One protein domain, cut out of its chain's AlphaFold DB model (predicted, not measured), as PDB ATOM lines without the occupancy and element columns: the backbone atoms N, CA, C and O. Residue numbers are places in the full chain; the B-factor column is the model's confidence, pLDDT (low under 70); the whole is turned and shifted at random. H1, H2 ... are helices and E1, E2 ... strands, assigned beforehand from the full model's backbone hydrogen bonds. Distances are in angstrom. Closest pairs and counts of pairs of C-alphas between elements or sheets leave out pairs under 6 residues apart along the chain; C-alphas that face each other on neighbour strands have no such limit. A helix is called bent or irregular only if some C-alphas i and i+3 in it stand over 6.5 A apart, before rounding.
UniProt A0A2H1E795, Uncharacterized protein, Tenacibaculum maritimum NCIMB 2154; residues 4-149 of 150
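This is residues 4 to 149 of the 150 residues of an uncharacterized protein of Tenacibaculum maritimum NCIMB 2154 (UniProt A0A2H1E795). A strongly twisted sheet of five strands has two helices, H1 and H4, side by side over one face, with short H5 following H4 on that face. H2 and H6 sit near E4 and E5, H3 lies off the sheet beside H4, and a long loop, residues 100 to 113, and H6 lie toward opposite ends of the long axis. The printed part has 146 residues with six named helices and five named strands, in the order H1 E1 E2 E3 E4 E5 H2 H3 H4 H5 H6. The sheet runs E1 E2 E3 E4 E5, antiparallel throughout, and the class is mixed, helices and strands. The whole is compact, with a radius of gyration of the C-alphas of 15.7 A, yet elongated, spanning 50 by 32 by 27 A.

H1, residues 9 to 23, begins at C-alpha 9 (47.939, -18.904, 29.630) and is 20.4 A long; it is irregular, with C-alphas 16 and 19 7.9 A apart. Then come E1, residues 27 to 31, E2, 36 to 40, E3, 44 to 49 and 17.0 A long, E4, 63 to 69 and 19.1 A long, and E5, 72 to 76. H2 holds residues 78 to 84 and H3 89 to 99. H4, residues 114 to 129, begins at (36.258, -14.588, 27.336) and is 21.0 A long; it is neither bent nor irregular, but only just: C-alphas 126 and 129 are 6.0 A apart. H5 is residues 131 to 135, and H6, 140 to 147, ends at (30.444, -1.448, 58.251).

The strands form a meander, each the antiparallel neighbour of the one before. Within hydrogen-bond range are N 29 and O 38 of E1 and E2, 2.8 A, N 39 and O 46 of E2 and E3, 2.9 A, N 64 and O 47 of E4 and E3, 2.7 A, and N 67 and O 74 of E4 and E5, 2.9 A. H1 lies over E1 at a height over the sheet of 9.9 A, and H4 over E3 at 9.8 A, on the same face, making two layers. H1 and H4 touch, closest at the C-alphas of Ala 17 and Lys 123, 5.6 A, at a shallow tilt of 1 degrees, the same way. H5 is over E3 on that face. H2 and H6 only graze the sheet. H3 is not on the sheet; it is close to H4 but not clearly touching, closest at the C-alphas of Phe 96 and Lys 121, 7.6 A. Every O i to N i+4 pair is within range in H2 to H6, and 9 of 11 in H1.

The C-alphas farthest apart, those of Thr 110 and Gln 149, are 50.9 A apart. The printed part has no cut. The links E3 to E4 and H3 to H4 are long. The mean pLDDT of the printed part is 81.0, and 36 residues are under 70, among them 51 to 61 and 101 to 115.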
ATOM      1  N   SER A   4      45.590 -26.313  32.336       51.91
ATOM      2  CA  SER A   4      47.034 -26.565  32.260       51.91
ATOM      3  C   SER A   4      47.521 -26.961  30.853       51.91
ATOM      4  O   SER A   4      48.701 -26.800  30.535       51.91
ATOM      5  N   THR A   5      46.622 -27.431  29.974       53.09
ATOM      6  CA  THR A   5      46.925 -27.706  28.557       53.09
ATOM      7  C   THR A   5      46.959 -26.441  27.699       53.09
ATOM      8  O   THR A   5      47.524 -26.474  26.601       53.09
ATOM      9  N   TYR A   6      46.476 -25.300  28.212       63.66
ATOM     10  CA  TYR A   6      46.660 -23.991  27.590       63.66
ATOM     11  C   TYR A   6      48.078 -23.469  27.864       63.66
ATOM     12  O   TYR A   6      48.313 -22.620  28.724       63.66
ATOM     13  N   LYS A   7      49.055 -24.014  27.126       56.94
ATOM     14  CA  LYS A   7      50.502 -23.780  27.317       56.94
ATOM     15  C   LYS A   7      50.916 -22.299  27.356       56.94
ATOM     16  O   LYS A   7      51.980 -22.002  27.894       56.94
ATOM     17  N   ALA A   8      50.103 -21.395  26.808       68.81
ATOM     18  CA  ALA A   8      50.369 -19.960  26.764       68.81
ATOM     19  C   ALA A   8      49.695 -19.139  27.885       68.81
ATOM     20  O   ALA A   8      50.104 -17.997  28.076       68.81
ATOM     21  N   LEU A   9      48.769 -19.696  28.694       74.12
ATOM     22  CA  LEU A   9      47.939 -18.904  29.630       74.12
ATOM     23  C   LEU A   9      48.761 -17.990  30.532       74.12
ATOM     24  O   LEU A   9      48.456 -16.819  30.720       74.12
ATOM     25  N   LYS A  10      49.829 -18.556  31.096       76.50
ATOM     26  CA  LYS A  10      50.744 -17.841  31.979       76.50
ATOM     27  C   LYS A  10      51.406 -16.666  31.263       76.50
ATOM     28  O   LYS A  10      51.490 -15.586  31.834       76.50
ATOM     29  N   ALA A  11      51.908 -16.887  30.049       78.25
ATOM     30  CA  ALA A  11      52.564 -15.840  29.276       78.25
ATOM     31  C   ALA A  11      51.569 -14.728  28.925       78.25
ATOM     32  O   ALA A  11      51.910 -13.556  29.014       78.25
ATOM     33  N   ASP A  12      50.327 -15.086  28.616       78.25
ATOM     34  CA  ASP A  12      49.294 -14.111  28.287       78.25
ATOM     35  C   ASP A  12      48.796 -13.326  29.499       78.25
ATOM     36  O   ASP A  12      48.644 -12.113  29.396       78.25
ATOM     37  N   ILE A  13      48.615 -13.963  30.663       81.69
ATOM     38  CA  ILE A  13      48.327 -13.254  31.922       81.69
ATOM     39  C   ILE A  13      49.431 -12.233  32.203       81.69
ATOM     40  O   ILE A  13      49.138 -11.080  32.508       81.69
ATOM     41  N   LEU A  14      50.698 -12.630  32.057       83.31
ATOM     42  CA  LEU A  14      51.831 -11.720  32.235       83.31
ATOM     43  C   LEU A  14      51.854 -10.604  31.180       83.31
ATOM     44  O   LEU A  14      52.249  -9.491  31.498       83.31
ATOM     45  N   ASN A  15      51.419 -10.865  29.949       85.56
ATOM     46  CA  ASN A  15      51.348  -9.839  28.908       85.56
ATOM     47  C   ASN A  15      50.199  -8.844  29.135       85.56
ATOM     48  O   ASN A  15      50.369  -7.660  28.861       85.56
ATOM     49  N   ILE A  16      49.040  -9.311  29.605       85.75
ATOM     50  CA  ILE A  16      47.832  -8.489  29.776       85.75
ATOM     51  C   ILE A  16      47.873  -7.734  31.107       85.75
ATOM     52  O   ILE A  16      47.646  -6.530  31.138       85.75
ATOM     53  N   ALA A  17      48.177  -8.436  32.197       87.94
ATOM     54  CA  ALA A  17      48.107  -7.925  33.565       87.94
ATOM     55  C   ALA A  17      49.491  -7.762  34.222       87.94
ATOM     56  O   ALA A  17      49.582  -7.469  35.411       87.94
ATOM     57  N   GLY A  18      50.594  -7.956  33.490       87.62
ATOM     58  CA  GLY A  18      51.947  -7.910  34.060       87.62
ATOM     59  C   GLY A  18      52.283  -6.609  34.777       87.62
ATOM     60  O   GLY A  18      53.025  -6.615  35.756       87.62
ATOM     61  N   ASP A  19      51.720  -5.492  34.332       89.56
ATOM     62  CA  ASP A  19      51.928  -4.205  34.976       89.56
ATOM     63  C   ASP A  19      51.219  -4.100  36.333       89.56
ATOM     64  O   ASP A  19      51.855  -3.678  37.295       89.56
ATOM     65  N   VAL A  20      49.965  -4.548  36.466       91.19
ATOM     66  CA  VAL A  20      49.290  -4.613  37.777       91.19
ATOM     67  C   VAL A  20      49.945  -5.633  38.694       91.19
ATOM     68  O   VAL A  20      50.113  -5.357  39.882       91.19
ATOM     69  N   LEU A  21      50.389  -6.770  38.146       89.88
ATOM     70  CA  LEU A  21      51.118  -7.780  38.908       89.88
ATOM     71  C   LEU A  21      52.381  -7.181  39.537       89.88
ATOM     72  O   LEU A  21      52.619  -7.360  40.730       89.88
ATOM     73  N   ASN A  22      53.150  -6.416  38.762       90.31
ATOM     74  CA  ASN A  22      54.375  -5.784  39.244       90.31
ATOM     75  C   ASN A  22      54.097  -4.598  40.177       90.31
ATOM     76  O   ASN A  22      54.708  -4.505  41.240       90.31
ATOM     77  N   ASN A  23      53.173  -3.704  39.814       93.31
ATOM     78  CA  ASN A  23      52.910  -2.478  40.572       93.31
ATOM     79  C   ASN A  23      52.378  -2.768  41.982       93.31
ATOM     80  O   ASN A  23      52.754  -2.083  42.930       93.31
ATOM     81  N   PHE A  24      51.543  -3.800  42.129       92.19
ATOM     82  CA  PHE A  24      50.926  -4.157  43.410       92.19
ATOM     83  C   PHE A  24      51.545  -5.394  44.073       92.19
ATOM     84  O   PHE A  24      51.024  -5.865  45.088       92.19
ATOM     85  N   ASN A  25      52.659  -5.908  43.534       92.38
ATOM     86  CA  ASN A  25      53.304  -7.153  43.965       92.38
ATOM     87  C   ASN A  25      52.295  -8.309  44.105       92.38
ATOM     88  O   ASN A  25      52.234  -8.971  45.144       92.38
ATOM     89  N   LEU A  26      51.457  -8.501  43.084       90.69
ATOM     90  CA  LEU A  26      50.440  -9.545  43.084       90.69
ATOM     91  C   LEU A  26      51.069 -10.894  42.731       90.69
ATOM     92  O   LEU A  26      51.789 -11.045  41.744       90.69
ATOM     93  N   GLU A  27      50.699 -11.903  43.498       89.19
ATOM     94  CA  GLU A  27      50.754 -13.294  43.093       89.19
ATOM     95  C   GLU A  27      49.553 -13.579  42.187       89.19
ATOM     96  O   GLU A  27      48.416 -13.250  42.534       89.19
ATOM     97  N   TYR A  28      49.793 -14.222  41.045       84.75
ATOM     98  CA  TYR A  28      48.725 -14.876  40.298       84.75
ATOM     99  C   TYR A  28      48.769 -16.379  40.609       84.75
ATOM    100  O   TYR A  28      49.832 -17.007  40.569       84.75
ATOM    101  N   ILE A  29      47.622 -16.966  40.930       84.31
ATOM    102  CA  ILE A  29      47.493 -18.381  41.288       84.31
ATOM    103  C   ILE A  29      46.500 -19.016  40.322       84.31
ATOM    104  O   ILE A  29      45.387 -18.527  40.150       84.31
ATOM    105  N   LEU A  30      46.927 -20.107  39.685       78.25
ATOM    106  CA  LEU A  30      46.112 -20.906  38.776       78.25
ATOM    107  C   LEU A  30      46.027 -22.329  39.325       78.25
ATOM    108  O   LEU A  30      47.047 -23.013  39.431       78.25
ATOM    109  N   THR A  31      44.824 -22.786  39.655       69.19
ATOM    110  CA  THR A  31      44.602 -24.141  40.170       69.19
ATOM    111  C   THR A  31      43.882 -24.991  39.127       69.19
ATOM    112  O   THR A  31      42.705 -24.789  38.837       69.19
ATOM    113  N   SER A  32      44.575 -25.996  38.586       59.31
ATOM    114  CA  SER A  32      44.048 -26.890  37.539       59.31
ATOM    115  C   SER A  32      42.893 -27.794  37.984       59.31
ATOM    116  O   SER A  32      42.249 -28.418  37.151       59.31
ATOM    117  N   GLN A  33      42.634 -27.900  39.291       57.19
ATOM    118  CA  GLN A  33      41.563 -28.740  39.840       57.19
ATOM    119  C   GLN A  33      40.252 -27.989  40.095       57.19
ATOM    120  O   GLN A  33      39.217 -28.628  40.267       57.19
ATOM    121  N   SER A  34      40.288 -26.657  40.182       57.44
ATOM    122  CA  SER A  34      39.123 -25.843  40.560       57.44
ATOM    123  C   SER A  34      38.795 -24.746  39.557       57.44
ATOM    124  O   SER A  34      37.889 -23.955  39.824       57.44
ATOM    125  N   ASP A  35      39.511 -24.721  38.432       71.69
ATOM    126  CA  ASP A  35      39.338 -23.766  37.342       71.69
ATOM    127  C   ASP A  35      39.362 -22.322  37.843       71.69
ATOM    128  O   ASP A  35      38.604 -21.469  37.404       71.69
ATOM    129  N   LEU A  36      40.206 -22.055  38.836       80.00
ATOM    130  CA  LEU A  36      40.218 -20.793  39.554       80.00
ATOM    131  C   LEU A  36      41.466 -20.003  39.186       80.00
ATOM    132  O   LEU A  36      42.582 -20.533  39.193       80.00
ATOM    133  N   ILE A  37      41.246 -18.727  38.886       84.81
ATOM    134  CA  ILE A  37      42.299 -17.727  38.786       84.81
ATOM    135  C   ILE A  37      42.151 -16.796  39.984       84.81
ATOM    136  O   ILE A  37      41.063 -16.303  40.280       84.81
ATOM    137  N   GLU A  38      43.257 -16.577  40.681       90.50
ATOM    138  CA  GLU A  38      43.359 -15.655  41.804       90.50
ATOM    139  C   GLU A  38      44.472 -14.639  41.542       90.50
ATOM    140  O   GLU A  38      45.574 -15.016  41.145       90.50
ATOM    141  N   PHE A  39      44.177 -13.368  41.802       92.50
ATOM    142  CA  PHE A  39      45.125 -12.260  41.850       92.50
ATOM    143  C   PHE A  39      45.168 -11.741  43.284       92.50
ATOM    144  O   PHE A  39      44.173 -11.208  43.771       92.50
ATOM    145  N   ARG A  40      46.297 -11.914  43.976       94.75
ATOM    146  CA  ARG A  40      46.398 -11.674  45.422       94.75
ATOM    147  C   ARG A  40      47.683 -10.960  45.802       94.75
ATOM    148  O   ARG A  40      48.748 -11.330  45.332       94.75
ATOM    149  N   ASN A  41      47.614 -10.041  46.759       94.81
ATOM    150  CA  ASN A  41      48.781  -9.641  47.551       94.81
ATOM    151  C   ASN A  41      48.508  -9.778  49.055       94.81
ATOM    152  O   ASN A  41      47.578 -10.456  49.477       94.81
ATOM    153  N   LYS A  42      49.338  -9.147  49.888       95.50
ATOM    154  CA  LYS A  42      49.194  -9.173  51.350       95.50
ATOM    155  C   LYS A  42      47.949  -8.453  51.894       95.50
ATOM    156  O   LYS A  42      47.710  -8.554  53.092       95.50
ATOM    157  N   TYR A  43      47.206  -7.716  51.067       96.69
ATOM    158  CA  TYR A  43      46.076  -6.881  51.487       96.69
ATOM    159  C   TYR A  43      44.744  -7.359  50.919       96.69
ATOM    160  O   TYR A  43      43.744  -7.389  51.638       96.69
ATOM    161  N   PHE A  44      44.731  -7.742  49.643       97.44
ATOM    162  CA  PHE A  44      43.501  -8.036  48.923       97.44
ATOM    163  C   PHE A  44      43.679  -9.179  47.920       97.44
ATOM    164  O   PHE A  44      44.788  -9.443  47.442       97.44
ATOM    165  N   SER A  45      42.579  -9.865  47.619       96.12
ATOM    166  CA  SER A  45      42.508 -10.931  46.624       96.12
ATOM    167  C   SER A  45      41.229 -10.815  45.798       96.12
ATOM    168  O   SER A  45      40.139 -10.649  46.345       96.12
ATOM    169  N   ILE A  46      41.368 -10.926  44.477       94.25
ATOM    170  CA  ILE A  46      40.259 -11.139  43.543       94.25
ATOM    171  C   ILE A  46      40.380 -12.557  43.011       94.25
ATOM    172  O   ILE A  46      41.434 -12.961  42.515       94.25
ATOM    173  N   ARG A  47      39.286 -13.311  43.080       90.56
ATOM    174  CA  ARG A  47      39.194 -14.668  42.545       90.56
ATOM    175  C   ARG A  47      38.053 -14.772  41.572       90.56
ATOM    176  O   ARG A  47      37.012 -14.175  41.777       90.56
ATOM    177  N   PHE A  48      38.195 -15.615  40.573       84.38
ATOM    178  CA  PHE A  48      37.074 -15.985  39.731       84.38
ATOM    179  C   PHE A  48      37.226 -17.427  39.305       84.38
ATOM    180  O   PHE A  48      38.329 -17.935  39.078       84.38
ATOM    181  N   LYS A  49      36.079 -18.090  39.237       78.44
ATOM    182  CA  LYS A  49      35.983 -19.453  38.757       78.44
ATOM    183  C   LYS A  49      35.624 -19.419  37.281       78.44
ATOM    184  O   LYS A  49      34.642 -18.802  36.880       78.44
ATOM    185  N   LEU A  50      36.432 -20.095  36.492       73.06
ATOM    186  CA  LEU A  50      36.200 -20.363  35.093       73.06
ATOM    187  C   LEU A  50      35.333 -21.617  35.003       73.06
ATOM    188  O   LEU A  50      35.716 -22.684  35.463       73.06
ATOM    189  N   ASP A  51      34.144 -21.511  34.423       68.25
ATOM    190  CA  ASP A  51      33.378 -22.704  34.071       68.25
ATOM    191  C   ASP A  51      33.949 -23.321  32.788       68.25
ATOM    192  O   ASP A  51      33.575 -22.942  31.676       68.25
ATOM    193  N   LEU A  52      34.883 -24.271  32.926       64.38
ATOM    194  CA  LEU A  52      35.523 -24.909  31.770       64.38
ATOM    195  C   LEU A  52      34.555 -25.704  30.887       64.38
ATOM    196  O   LEU A  52      34.949 -26.102  29.788       64.38
ATOM    197  N   SER A  53      33.308 -25.938  31.319       59.81
ATOM    198  CA  SER A  53      32.300 -26.567  30.463       59.81
ATOM    199  C   SER A  53      31.906 -25.684  29.270       59.81
ATOM    200  O   SER A  53      31.519 -26.221  28.233       59.81
ATOM    201  N   GLY A  54      32.084 -24.360  29.384       55.66
ATOM    202  CA  GLY A  54      31.849 -23.387  28.313       55.66
ATOM    203  C   GLY A  54      33.076 -23.049  27.459       55.66
ATOM    204  O   GLY A  54      32.947 -22.346  26.461       55.66
ATOM    205  N   PHE A  55      34.272 -23.544  27.801       56.88
ATOM    206  CA  PHE A  55      35.527 -23.118  27.168       56.88
ATOM    207  C   PHE A  55      35.483 -23.162  25.620       56.88
ATOM    208  O   PHE A  55      35.103 -24.195  25.059       56.88
ATOM    209  N   PRO A  56      35.943 -22.106  24.911       50.69
ATOM    210  CA  PRO A  56      36.609 -20.888  25.407       50.69
ATOM    211  C   PRO A  56      35.656 -19.734  25.781       50.69
ATOM    212  O   PRO A  56      36.133 -18.630  26.051       50.69
ATOM    213  N   TYR A  57      34.343 -19.981  25.789       56.62
ATOM    214  CA  TYR A  57      33.292 -18.985  25.990       56.62
ATOM    215  C   TYR A  57      32.649 -19.133  27.372       56.62
ATOM    216  O   TYR A  57      31.920 -20.081  27.663       56.62
ATOM    217  N   PHE A  58      32.936 -18.193  28.259       60.00
ATOM    218  CA  PHE A  58      32.499 -18.233  29.643       60.00
ATOM    219  C   PHE A  58      31.322 -17.294  29.814       60.00
ATOM    220  O   PHE A  58      31.478 -16.086  29.952       60.00
ATOM    221  N   THR A  59      30.121 -17.861  29.836       52.28
ATOM    222  CA  THR A  59      28.897 -17.061  29.819       52.28
ATOM    223  C   THR A  59      28.675 -16.252  31.094       52.28
ATOM    224  O   THR A  59      27.918 -15.288  31.035       52.28
ATOM    225  N   GLN A  60      29.325 -16.572  32.224       59.56
ATOM    226  CA  GLN A  60      29.230 -15.803  33.475       59.56
ATOM    227  C   GLN A  60      30.468 -16.008  34.369       59.56
ATOM    228  O   GLN A  60      30.433 -16.790  35.318       59.56
ATOM    229  N   VAL A  61      31.569 -15.300  34.104       68.69
ATOM    230  CA  VAL A  61      32.690 -15.229  35.059       68.69
ATOM    231  C   VAL A  61      32.412 -14.103  36.045       68.69
ATOM    232  O   VAL A  61      32.434 -12.930  35.674       68.69
ATOM    233  N   LYS A  62      32.137 -14.452  37.303       76.81
ATOM    234  CA  LYS A  62      31.938 -13.462  38.366       76.81
ATOM    235  C   LYS A  62      33.156 -13.414  39.287       76.81
ATOM    236  O   LYS A  62      33.540 -14.470  39.806       76.81
ATOM    237  N   PRO A  63      33.764 -12.234  39.484       87.56
ATOM    238  CA  PRO A  63      34.780 -12.059  40.505       87.56
ATOM    239  C   PRO A  63      34.175 -12.223  41.904       87.56
ATOM    240  O   PRO A  63      32.999 -11.956  42.147       87.56
ATOM    241  N   ILE A  64      35.009 -12.698  42.816       91.75
ATOM    242  CA  ILE A  64      34.764 -12.842  44.243       91.75
ATOM    243  C   ILE A  64      35.921 -12.135  44.939       91.75
ATOM    244  O   ILE A  64      37.090 -12.371  44.618       91.75
ATOM    245  N   TYR A  65      35.588 -11.271  45.886       95.38
ATOM    246  CA  TYR A  65      36.523 -10.333  46.489       95.38
ATOM    247  C   TYR A  65      36.840 -10.741  47.922       95.38
ATOM    248  O   TYR A  65      35.953 -11.160  48.666       95.38
ATOM    249  N   PHE A  66      38.102 -10.609  48.326       97.19
ATOM    250  CA  PHE A  66      38.549 -10.974  49.666       97.19
ATOM    251  C   PHE A  66      39.537  -9.956  50.218       97.19
ATOM    252  O   PHE A  66      40.540  -9.635  49.577       97.19
ATOM    253  N   PHE A  67      39.336  -9.564  51.471       97.94
ATOM    254  CA  PHE A  67      40.410  -8.989  52.265       97.94
ATOM    255  C   PHE A  67      41.344 -10.087  52.774       97.94
ATOM    256  O   PHE A  67      40.896 -11.154  53.198       97.94
ATOM    257  N   VAL A  68      42.643  -9.797  52.790       96.38
ATOM    258  CA  VAL A  68      43.658 -10.648  53.415       96.38
ATOM    259  C   VAL A  68      43.944 -10.110  54.812       96.38
ATOM    260  O   VAL A  68      44.435  -8.992  54.969       96.38
ATOM    261  N   PHE A  69      43.645 -10.895  55.846       95.75
ATOM    262  CA  PHE A  69      43.850 -10.488  57.237       95.75
ATOM    263  C   PHE A  69      44.387 -11.647  58.070       95.75
ATOM    264  O   PHE A  69      43.756 -12.689  58.164       95.75
ATOM    265  N   ASN A  70      45.562 -11.480  58.683       92.44
ATOM    266  CA  ASN A  70      46.232 -12.529  59.469       92.44
ATOM    267  C   ASN A  70      46.396 -13.875  58.732       92.44
ATOM    268  O   ASN A  70      46.431 -14.927  59.361       92.44
ATOM    269  N   SER A  71      46.588 -13.833  57.410       88.69
ATOM    270  CA  SER A  71      46.637 -14.999  56.502       88.69
ATOM    271  C   SER A  71      45.281 -15.632  56.174       88.69
ATOM    272  O   SER A  71      45.235 -16.523  55.326       88.69
ATOM    273  N   ASP A  72      44.193 -15.151  56.772       94.56
ATOM    274  CA  ASP A  72      42.837 -15.540  56.408       94.56
ATOM    275  C   ASP A  72      42.336 -14.709  55.224       94.56
ATOM    276  O   ASP A  72      42.727 -13.553  55.026       94.56
ATOM    277  N   LEU A  73      41.440 -15.313  54.444       95.38
ATOM    278  CA  LEU A  73      40.718 -14.652  53.365       95.38
ATOM    279  C   LEU A  73      39.287 -14.412  53.812       95.38
ATOM    280  O   LEU A  73      38.539 -15.357  54.060       95.38
ATOM    281  N   ILE A  74      38.929 -13.141  53.914       96.75
ATOM    282  CA  ILE A  74      37.622 -12.703  54.383       96.75
ATOM    283  C   ILE A  74      36.857 -12.189  53.173       96.75
ATOM    284  O   ILE A  74      37.197 -11.139  52.630       96.75
ATOM    285  N   GLU A  75      35.864 -12.959  52.738       96.62
ATOM    286  CA  GLU A  75      35.028 -12.619  51.588       96.62
ATOM    287  C   GLU A  75      34.242 -11.326  51.839       96.62
ATOM    288  O   GLU A  75      33.741 -11.099  52.944       96.62
ATOM    289  N   VAL A  76      34.127 -10.496  50.804       96.00
ATOM    290  CA  VAL A  76      33.323  -9.273  50.798       96.00
ATOM    291  C   VAL A  76      32.430  -9.243  49.560       96.00
ATOM    292  O   VAL A  76      32.855  -9.604  48.462       96.00
ATOM    293  N   GLN A  77      31.176  -8.828  49.745       94.81
ATOM    294  CA  GLN A  77      30.230  -8.676  48.640       94.81
ATOM    295  C   GLN A  77      30.598  -7.453  47.793       94.81
ATOM    296  O   GLN A  77      31.002  -6.428  48.337       94.81
ATOM    297  N   GLU A  78      30.424  -7.536  46.470       92.81
ATOM    298  CA  GLU A  78      30.774  -6.444  45.542       92.81
ATOM    299  C   GLU A  78      30.112  -5.120  45.940       92.81
ATOM    300  O   GLU A  78      30.792  -4.108  46.084       92.81
ATOM    301  N   ASP A  79      28.805  -5.136  46.210       93.81
ATOM    302  CA  ASP A  79      28.056  -3.930  46.577       93.81
ATOM    303  C   ASP A  79      28.558  -3.294  47.883       93.81
ATOM    304  O   ASP A  79      28.511  -2.074  48.043       93.81
ATOM    305  N   GLU A  80      29.030  -4.103  48.835       95.25
ATOM    306  CA  GLU A  80      29.605  -3.612  50.093       95.25
ATOM    307  C   GLU A  80      31.006  -3.039  49.870       95.25
ATOM    308  O   GLU A  80      31.338  -1.989  50.423       95.25
ATOM    309  N   LEU A  81      31.805  -3.690  49.021       96.31
ATOM    310  CA  LEU A  81      33.131  -3.221  48.638       96.31
ATOM    311  C   LEU A  81      33.056  -1.884  47.895       96.31
ATOM    312  O   LEU A  81      33.782  -0.956  48.243       96.31
ATOM    313  N   LEU A  82      32.162  -1.755  46.913       96.06
ATOM    314  CA  LEU A  82      31.987  -0.520  46.146       96.06
ATOM    315  C   LEU A  82      31.562   0.640  47.049       96.06
ATOM    316  O   LEU A  82      32.164   1.711  46.994       96.06
ATOM    317  N   LYS A  83      30.606   0.408  47.958       95.50
ATOM    318  CA  LYS A  83      30.213   1.406  48.966       95.50
ATOM    319  C   LYS A  83      31.379   1.807  49.862       95.50
ATOM    320  O   LYS A  83      31.582   2.995  50.091       95.50
ATOM    321  N   PHE A  84      32.149   0.836  50.356       96.69
ATOM    322  CA  PHE A  84      33.322   1.097  51.191       96.69
ATOM    323  C   PHE A  84      34.370   1.956  50.472       96.69
ATOM    324  O   PHE A  84      34.951   2.859  51.072       96.69
ATOM    325  N   LEU A  85      34.576   1.705  49.182       96.31
ATOM    326  CA  LEU A  85      35.502   2.459  48.341       96.31
ATOM    327  C   LEU A  85      34.922   3.779  47.822       96.31
ATOM    328  O   LEU A  85      35.612   4.498  47.103       96.31
ATOM    329  N   ASN A  86      33.683   4.112  48.199       95.56
ATOM    330  CA  ASN A  86      32.953   5.278  47.713       95.56
ATOM    331  C   ASN A  86      32.888   5.324  46.173       95.56
ATOM    332  O   ASN A  86      33.099   6.369  45.557       95.56
ATOM    333  N   ILE A  87      32.620   4.167  45.564       96.12
ATOM    334  CA  ILE A  87      32.446   3.991  44.122       96.12
ATOM    335  C   ILE A  87      30.951   3.908  43.824       96.12
ATOM    336  O   ILE A  87      30.229   3.116  44.434       96.12
ATOM    337  N   ASP A  88      30.495   4.717  42.872       94.94
ATOM    338  CA  ASP A  88      29.125   4.662  42.381       94.94
ATOM    339  C   ASP A  88      28.907   3.400  41.527       94.94
ATOM    340  O   ASP A  88      29.693   3.097  40.626       94.94
ATOM    341  N   LYS A  89      27.849   2.638  41.836       92.06
ATOM    342  CA  LYS A  89      27.557   1.360  41.167       92.06
ATOM    343  C   LYS A  89      27.237   1.560  39.686       92.06
ATOM    344  O   LYS A  89      27.682   0.757  38.870       92.06
ATOM    345  N   ASP A  90      26.505   2.620  39.348       91.75
ATOM    346  CA  ASP A  90      26.100   2.888  37.971       91.75
ATOM    347  C   ASP A  90      27.311   3.337  37.142       91.75
ATOM    348  O   ASP A  90      27.462   2.901  36.003       91.75
ATOM    349  N   GLU A  91      28.215   4.146  37.711       91.31
ATOM    350  CA  GLU A  91      29.484   4.512  37.062       91.31
ATOM    351  C   GLU A  91      30.386   3.291  36.838       91.31
ATOM    352  O   GLU A  91      30.928   3.112  35.743       91.31
ATOM    353  N   TYR A  92      30.513   2.433  37.853       90.38
ATOM    354  CA  TYR A  92      31.267   1.185  37.767       90.38
ATOM    355  C   TYR A  92      30.719   0.285  36.651       90.38
ATOM    356  O   TYR A  92      31.460  -0.115  35.752       90.38
ATOM    357  N   ASP A  93      29.411   0.021  36.651       86.56
ATOM    358  CA  ASP A  93      28.772  -0.840  35.655       86.56
ATOM    359  C   ASP A  93      28.846  -0.233  34.247       86.56
ATOM    360  O   ASP A  93      29.139  -0.941  33.278       86.56
ATOM    361  N   LEU A  94      28.654   1.085  34.121       85.31
ATOM    362  CA  LEU A  94      28.740   1.797  32.847       85.31
ATOM    363  C   LEU A  94      30.162   1.791  32.273       85.31
ATOM    364  O   LEU A  94      30.319   1.680  31.053       85.31
ATOM    365  N   TYR A  95      31.199   1.890  33.115       87.12
ATOM    366  CA  TYR A  95      32.587   1.773  32.664       87.12
ATOM    367  C   TYR A  95      32.795   0.442  31.947       87.12
ATOM    368  O   TYR A  95      33.250   0.429  30.800       87.12
ATOM    369  N   PHE A  96      32.418  -0.664  32.594       81.31
ATOM    370  CA  PHE A  96      32.635  -1.987  32.025       81.31
ATOM    371  C   PHE A  96      31.732  -2.258  30.829       81.31
ATOM    372  O   PHE A  96      32.201  -2.826  29.847       81.31
ATOM    373  N   LEU A  97      30.485  -1.787  30.854       77.12
ATOM    374  CA  LEU A  97      29.595  -1.890  29.704       77.12
ATOM    375  C   LEU A  97      30.213  -1.227  28.465       77.12
ATOM    376  O   LEU A  97      30.237  -1.845  27.411       77.12
ATOM    377  N   ASN A  98      30.772  -0.020  28.601       77.06
ATOM    378  CA  ASN A  98      31.333   0.736  27.475       77.06
ATOM    379  C   ASN A  98      32.703   0.225  27.000       77.06
ATOM    380  O   ASN A  98      32.996   0.270  25.806       77.06
ATOM    381  N   HIS A  99      33.570  -0.210  27.917       73.88
ATOM    382  CA  HIS A  99      34.930  -0.661  27.574       73.88
ATOM    383  C   HIS A  99      34.958  -2.090  27.059       73.88
ATOM    384  O   HIS A  99      35.883  -2.493  26.354       73.88
ATOM    385  N   TYR A 100      33.933  -2.848  27.416       70.88
ATOM    386  CA  TYR A 100      33.910  -4.273  27.239       70.88
ATOM    387  C   TYR A 100      32.567  -4.754  26.686       70.88
ATOM    388  O   TYR A 100      32.130  -5.857  27.025       70.88
ATOM    389  N   GLU A 101      31.919  -3.946  25.832       57.84
ATOM    390  CA  GLU A 101      30.745  -4.369  25.067       57.84
ATOM    391  C   GLU A 101      31.045  -5.730  24.423       57.84
ATOM    392  O   GLU A 101      31.877  -5.866  23.517       57.84
ATOM    393  N   LEU A 102      30.355  -6.759  24.918       52.38
ATOM    394  CA  LEU A 102      30.248  -8.037  24.243       52.38
ATOM    395  C   LEU A 102      29.587  -7.732  22.901       52.38
ATOM    396  O   LEU A 102      28.388  -7.475  22.837       52.38
ATOM    397  N   ASN A 103      30.372  -7.726  21.824       44.41
ATOM    398  CA  ASN A 103      29.834  -7.746  20.470       44.41
ATOM    399  C   ASN A 103      29.071  -9.068  20.296       44.41
ATOM    400  O   ASN A 103      29.623 -10.050  19.789       44.41
ATOM    401  N   GLU A 104      27.811  -9.103  20.737       44.81
ATOM    402  CA  GLU A 104      26.870 -10.183  20.468       44.81
ATOM    403  C   GLU A 104      26.784 -10.357  18.943       44.81
ATOM    404  O   GLU A 104      26.120  -9.604  18.235       44.81
ATOM    405  N   GLY A 105      27.527 -11.331  18.411       46.66
ATOM    406  CA  GLY A 105      27.420 -11.752  17.014       46.66
ATOM    407  C   GLY A 105      28.672 -11.654  16.141       46.66
ATOM    408  O   GLY A 105      28.586 -12.025  14.971       46.66
ATOM    409  N   LYS A 106      29.838 -11.228  16.646       41.31
ATOM    410  CA  LYS A 106      31.108 -11.350  15.893       41.31
ATOM    411  C   LYS A 106      32.278 -11.747  16.781       41.31
ATOM    412  O   LYS A 106      33.258 -11.020  16.914       41.31
ATOM    413  N   ILE A 107      32.201 -12.950  17.329       43.72
ATOM    414  CA  ILE A 107      33.396 -13.623  17.818       43.72
ATOM    415  C   ILE A 107      34.141 -14.128  16.583       43.72
ATOM    416  O   ILE A 107      33.741 -15.100  15.947       43.72
ATOM    417  N   ASN A 108      35.178 -13.400  16.180       40.50
ATOM    418  CA  ASN A 108      36.094 -13.889  15.164       40.50
ATOM    419  C   ASN A 108      36.999 -14.922  15.847       40.50
ATOM    420  O   ASN A 108      37.709 -14.587  16.792       40.50
ATOM    421  N   ASP A 109      36.945 -16.163  15.370       41.66
ATOM    422  CA  ASP A 109      37.574 -17.389  15.895       41.66
ATOM    423  C   ASP A 109      39.127 -17.367  15.915       41.66
ATOM    424  O   ASP A 109      39.778 -18.406  15.931       41.66
ATOM    425  N   THR A 110      39.760 -16.190  15.881       41.66
ATOM    426  CA  THR A 110      41.211 -16.006  15.686       41.66
ATOM    427  C   THR A 110      41.893 -15.252  16.831       41.66
ATOM    428  O   THR A 110      42.715 -14.379  16.595       41.66
ATOM    429  N   ASP A 111      41.580 -15.593  18.089       44.91
ATOM    430  CA  ASP A 111      42.618 -16.074  19.037       44.91
ATOM    431  C   ASP A 111      42.407 -15.761  20.526       44.91
ATOM    432  O   ASP A 111      43.232 -16.211  21.318       44.91
ATOM    433  N   LYS A 112      41.378 -15.032  20.989       52.47
ATOM    434  CA  LYS A 112      41.372 -14.593  22.406       52.47
ATOM    435  C   LYS A 112      39.988 -14.484  23.080       52.47
ATOM    436  O   LYS A 112      39.510 -13.381  23.291       52.47
ATOM    437  N   GLY A 113      39.389 -15.624  23.454       59.62
ATOM    438  CA  GLY A 113      38.065 -15.743  24.111       59.62
ATOM    439  C   GLY A 113      37.903 -15.093  25.503       59.62
ATOM    440  O   GLY A 113      38.811 -14.424  26.001       59.62
ATOM    441  N   ASP A 114      36.752 -15.326  26.152       63.69
ATOM    442  CA  ASP A 114      36.258 -14.588  27.336       63.69
ATOM    443  C   ASP A 114      37.204 -14.608  28.559       63.69
ATOM    444  O   ASP A 114      37.134 -13.724  29.409       63.69
ATOM    445  N   ILE A 115      38.151 -15.553  28.651       69.19
ATOM    446  CA  ILE A 115      39.205 -15.534  29.689       69.19
ATOM    447  C   ILE A 115      40.058 -14.266  29.611       69.19
ATOM    448  O   ILE A 115      40.384 -13.684  30.643       69.19
ATOM    449  N   TYR A 116      40.453 -13.840  28.412       74.00
ATOM    450  CA  TYR A 116      41.341 -12.687  28.272       74.00
ATOM    451  C   TYR A 116      40.611 -11.384  28.511       74.00
ATOM    452  O   TYR A 116      41.167 -10.498  29.147       74.00
ATOM    453  N   TYR A 117      39.355 -11.321  28.078       74.44
ATOM    454  CA  TYR A 117      38.423 -10.290  28.499       74.44
ATOM    455  C   TYR A 117      38.368 -10.199  30.027       74.44
ATOM    456  O   TYR A 117      38.521  -9.119  30.580       74.44
ATOM    457  N   CYS A 118      38.225 -11.331  30.724       75.50
ATOM    458  CA  CYS A 118      38.162 -11.344  32.184       75.50
ATOM    459  C   CYS A 118      39.469 -10.865  32.828       75.50
ATOM    460  O   CYS A 118      39.434 -10.082  33.773       75.50
ATOM    461  N   ILE A 119      40.625 -11.305  32.321       80.69
ATOM    462  CA  ILE A 119      41.934 -10.858  32.824       80.69
ATOM    463  C   ILE A 119      42.116  -9.352  32.587       80.69
ATOM    464  O   ILE A 119      42.605  -8.648  33.469       80.69
ATOM    465  N   ASP A 120      41.710  -8.857  31.419       83.25
ATOM    466  CA  ASP A 120      41.805  -7.443  31.070       83.25
ATOM    467  C   ASP A 120      40.854  -6.584  31.914       83.25
ATOM    468  O   ASP A 120      41.270  -5.554  32.441       83.25
ATOM    469  N   LYS A 121      39.625  -7.064  32.144       84.38
ATOM    470  CA  LYS A 121      38.655  -6.461  33.064       84.38
ATOM    471  C   LYS A 121      39.227  -6.333  34.473       84.38
ATOM    472  O   LYS A 121      39.166  -5.264  35.065       84.38
ATOM    473  N   ILE A 122      39.824  -7.401  35.002       86.25
ATOM    474  CA  ILE A 122      40.388  -7.412  36.361       86.25
ATOM    475  C   ILE A 122      41.577  -6.468  36.483       86.25
ATOM    476  O   ILE A 122      41.740  -5.797  37.500       86.25
ATOM    477  N   LYS A 123      42.409  -6.377  35.445       89.06
ATOM    478  CA  LYS A 123      43.485  -5.385  35.390       89.06
ATOM    479  C   LYS A 123      42.924  -3.965  35.558       89.06
ATOM    480  O   LYS A 123      43.506  -3.180  36.308       89.06
ATOM    481  N   ASP A 124      41.802  -3.647  34.918       89.81
ATOM    482  CA  ASP A 124      41.145  -2.343  35.050       89.81
ATOM    483  C   ASP A 124      40.436  -2.171  36.403       89.81
ATOM    484  O   ASP A 124      40.599  -1.121  37.025       89.81
ATOM    485  N   GLU A 125      39.758  -3.204  36.923       91.31
ATOM    486  CA  GLU A 125      39.209  -3.215  38.292       91.31
ATOM    487  C   GLU A 125      40.291  -2.839  39.311       91.31
ATOM    488  O   GLU A 125      40.104  -1.918  40.102       91.31
ATOM    489  N   ILE A 126      41.461  -3.481  39.245       92.94
ATOM    490  CA  ILE A 126      42.581  -3.227  40.161       92.94
ATOM    491  C   ILE A 126      43.105  -1.792  40.028       92.94
ATOM    492  O   ILE A 126      43.388  -1.144  41.034       92.94
ATOM    493  N   LYS A 127      43.268  -1.288  38.803       92.19
ATOM    494  CA  LYS A 127      43.890   0.025  38.567       92.19
ATOM    495  C   LYS A 127      42.981   1.200  38.866       92.19
ATOM    496  O   LYS A 127      43.461   2.208  39.375       92.19
ATOM    497  N   ILE A 128      41.725   1.102  38.454       92.88
ATOM    498  CA  ILE A 128      40.814   2.244  38.394       92.88
ATOM    499  C   ILE A 128      39.978   2.300  39.663       92.88
ATOM    500  O   ILE A 128      39.851   3.358  40.270       92.88
ATOM    501  N   PHE A 129      39.455   1.153  40.086       95.25
ATOM    502  CA  PHE A 129      38.451   1.084  41.139       95.25
ATOM    503  C   PHE A 129      39.052   0.614  42.466       95.25
ATOM    504  O   PHE A 129      38.833   1.217  43.511       95.25
ATOM    505  N   PHE A 130      39.868  -0.437  42.446       96.50
ATOM    506  CA  PHE A 130      40.317  -1.137  43.654       96.50
ATOM    507  C   PHE A 130      41.759  -0.817  44.054       96.50
ATOM    508  O   PHE A 130      42.330  -1.490  44.913       96.50
ATOM    509  N   HIS A 131      42.338   0.252  43.500       96.12
ATOM    510  CA  HIS A 131      43.710   0.666  43.796       96.12
ATOM    511  C   HIS A 131      43.967   0.751  45.306       96.12
ATOM    512  O   HIS A 131      44.949   0.198  45.792       96.12
ATOM    513  N   ALA A 132      43.084   1.416  46.059       96.88
ATOM    514  CA  ALA A 132      43.288   1.693  47.481       96.88
ATOM    515  C   ALA A 132      43.454   0.421  48.334       96.88
ATOM    516  O   ALA A 132      44.296   0.384  49.231       96.88
ATOM    517  N   VAL A 133      42.706  -0.648  48.036       97.56
ATOM    518  CA  VAL A 133      42.819  -1.917  48.781       97.56
ATOM    519  C   VAL A 133      44.036  -2.730  48.360       97.56
ATOM    520  O   VAL A 133      44.670  -3.362  49.202       97.56
ATOM    521  N   PHE A 134      44.435  -2.668  47.087       96.56
ATOM    522  CA  PHE A 134      45.651  -3.338  46.619       96.56
ATOM    523  C   PHE A 134      46.936  -2.605  47.015       96.56
ATOM    524  O   PHE A 134      47.948  -3.259  47.271       96.56
ATOM    525  N   ALA A 135      46.911  -1.277  47.115       95.81
ATOM    526  CA  ALA A 135      48.016  -0.475  47.635       95.81
ATOM    527  C   ALA A 135      48.182  -0.626  49.159       95.81
ATOM    528  O   ALA A 135      49.274  -0.409  49.688       95.81
ATOM    529  N   GLY A 136      47.123  -1.055  49.854       95.31
ATOM    530  CA  GLY A 136      47.080  -1.132  51.313       95.31
ATOM    531  C   GLY A 136      46.763   0.204  51.987       95.31
ATOM    532  O   GLY A 136      46.997   0.332  53.186       95.31
ATOM    533  N   ASP A 137      46.239   1.172  51.230       97.06
ATOM    534  CA  ASP A 137      45.738   2.452  51.745       97.06
ATOM    535  C   ASP A 137      44.440   2.255  52.538       97.06
ATOM    536  O   ASP A 137      44.183   2.963  53.510       97.06
ATOM    537  N   LEU A 138      43.638   1.266  52.130       96.94
ATOM    538  CA  LEU A 138      42.436   0.815  52.819       96.94
ATOM    539  C   LEU A 138      42.552  -0.672  53.143       96.94
ATOM    540  O   LEU A 138      42.817  -1.501  52.271       96.94
ATOM    541  N   THR A 139      42.352  -1.019  54.410       95.75
ATOM    542  CA  THR A 139      42.561  -2.375  54.926       95.75
ATOM    543  C   THR A 139      41.259  -3.022  55.388       95.75
ATOM    544  O   THR A 139      40.215  -2.381  55.508       95.75
ATOM    545  N   TYR A 140      41.334  -4.309  55.744       96.12
ATOM    546  CA  TYR A 140      40.229  -5.010  56.401       96.12
ATOM    547  C   TYR A 140      39.733  -4.298  57.672       96.12
ATOM    548  O   TYR A 140      38.540  -4.317  57.971       96.12
ATOM    549  N   ILE A 141      40.640  -3.686  58.442       95.50
ATOM    550  CA  ILE A 141      40.276  -2.995  59.684       95.50
ATOM    551  C   ILE A 141      39.403  -1.779  59.363       95.50
ATOM    552  O   ILE A 141      38.392  -1.564  60.029       95.50
ATOM    553  N   ASP A 142      39.754  -1.029  58.319       96.75
ATOM    554  CA  ASP A 142      38.992   0.136  57.867       96.75
ATOM    555  C   ASP A 142      37.601  -0.282  57.380       96.75
ATOM    556  O   ASP A 142      36.600   0.275  57.832       96.75
ATOM    557  N   TYR A 143      37.536  -1.342  56.567       96.31
ATOM    558  CA  TYR A 143      36.283  -1.943  56.098       96.31
ATOM    559  C   TYR A 143      35.368  -2.391  57.248       96.31
ATOM    560  O   TYR A 143      34.152  -2.167  57.259       96.31
ATOM    561  N   LYS A 144      35.950  -3.023  58.270       93.88
ATOM    562  CA  LYS A 144      35.207  -3.461  59.452       93.88
ATOM    563  C   LYS A 144      34.678  -2.280  60.269       93.88
ATOM    564  O   LYS A 144      33.585  -2.359  60.823       93.88
ATOM    565  N   ASN A 145      35.434  -1.192  60.355       92.81
ATOM    566  CA  ASN A 145      35.011  -0.006  61.093       92.81
ATOM    567  C   ASN A 145      33.904   0.765  60.357       92.81
ATOM    568  O   ASN A 145      32.973   1.238  61.009       92.81
ATOM    569  N   SER A 146      33.953   0.856  59.023       89.94
ATOM    570  CA  SER A 146      32.902   1.513  58.228       89.94
ATOM    571  C   SER A 146      31.578   0.748  58.251       89.94
ATOM    572  O   SER A 146      30.509   1.350  58.336       89.94
ATOM    573  N   SER A 147      31.636  -0.587  58.228       77.81
ATOM    574  CA  SER A 147      30.444  -1.448  58.251       77.81
ATOM    575  C   SER A 147      29.711  -1.443  59.597       77.81
ATOM    576  O   SER A 147      28.519  -1.710  59.637       77.81
ATOM    577  N   GLN A 148      30.382  -1.092  60.700       73.25
ATOM    578  CA  GLN A 148      29.741  -0.933  62.014       73.25
ATOM    579  C   GLN A 148      29.033   0.418  62.198       73.25
ATOM    580  O   GLN A 148      28.308   0.596  63.177       73.25
ATOM    581  N   GLN A 149      29.267   1.374  61.299       57.88
ATOM    582  CA  GLN A 149      28.686   2.720  61.349       57.88
ATOM    583  C   GLN A 149      27.509   2.910  60.378       57.88
ATOM    584  O   GLN A 149      26.899   3.979  60.382       57.88
TER     585      GLN A 149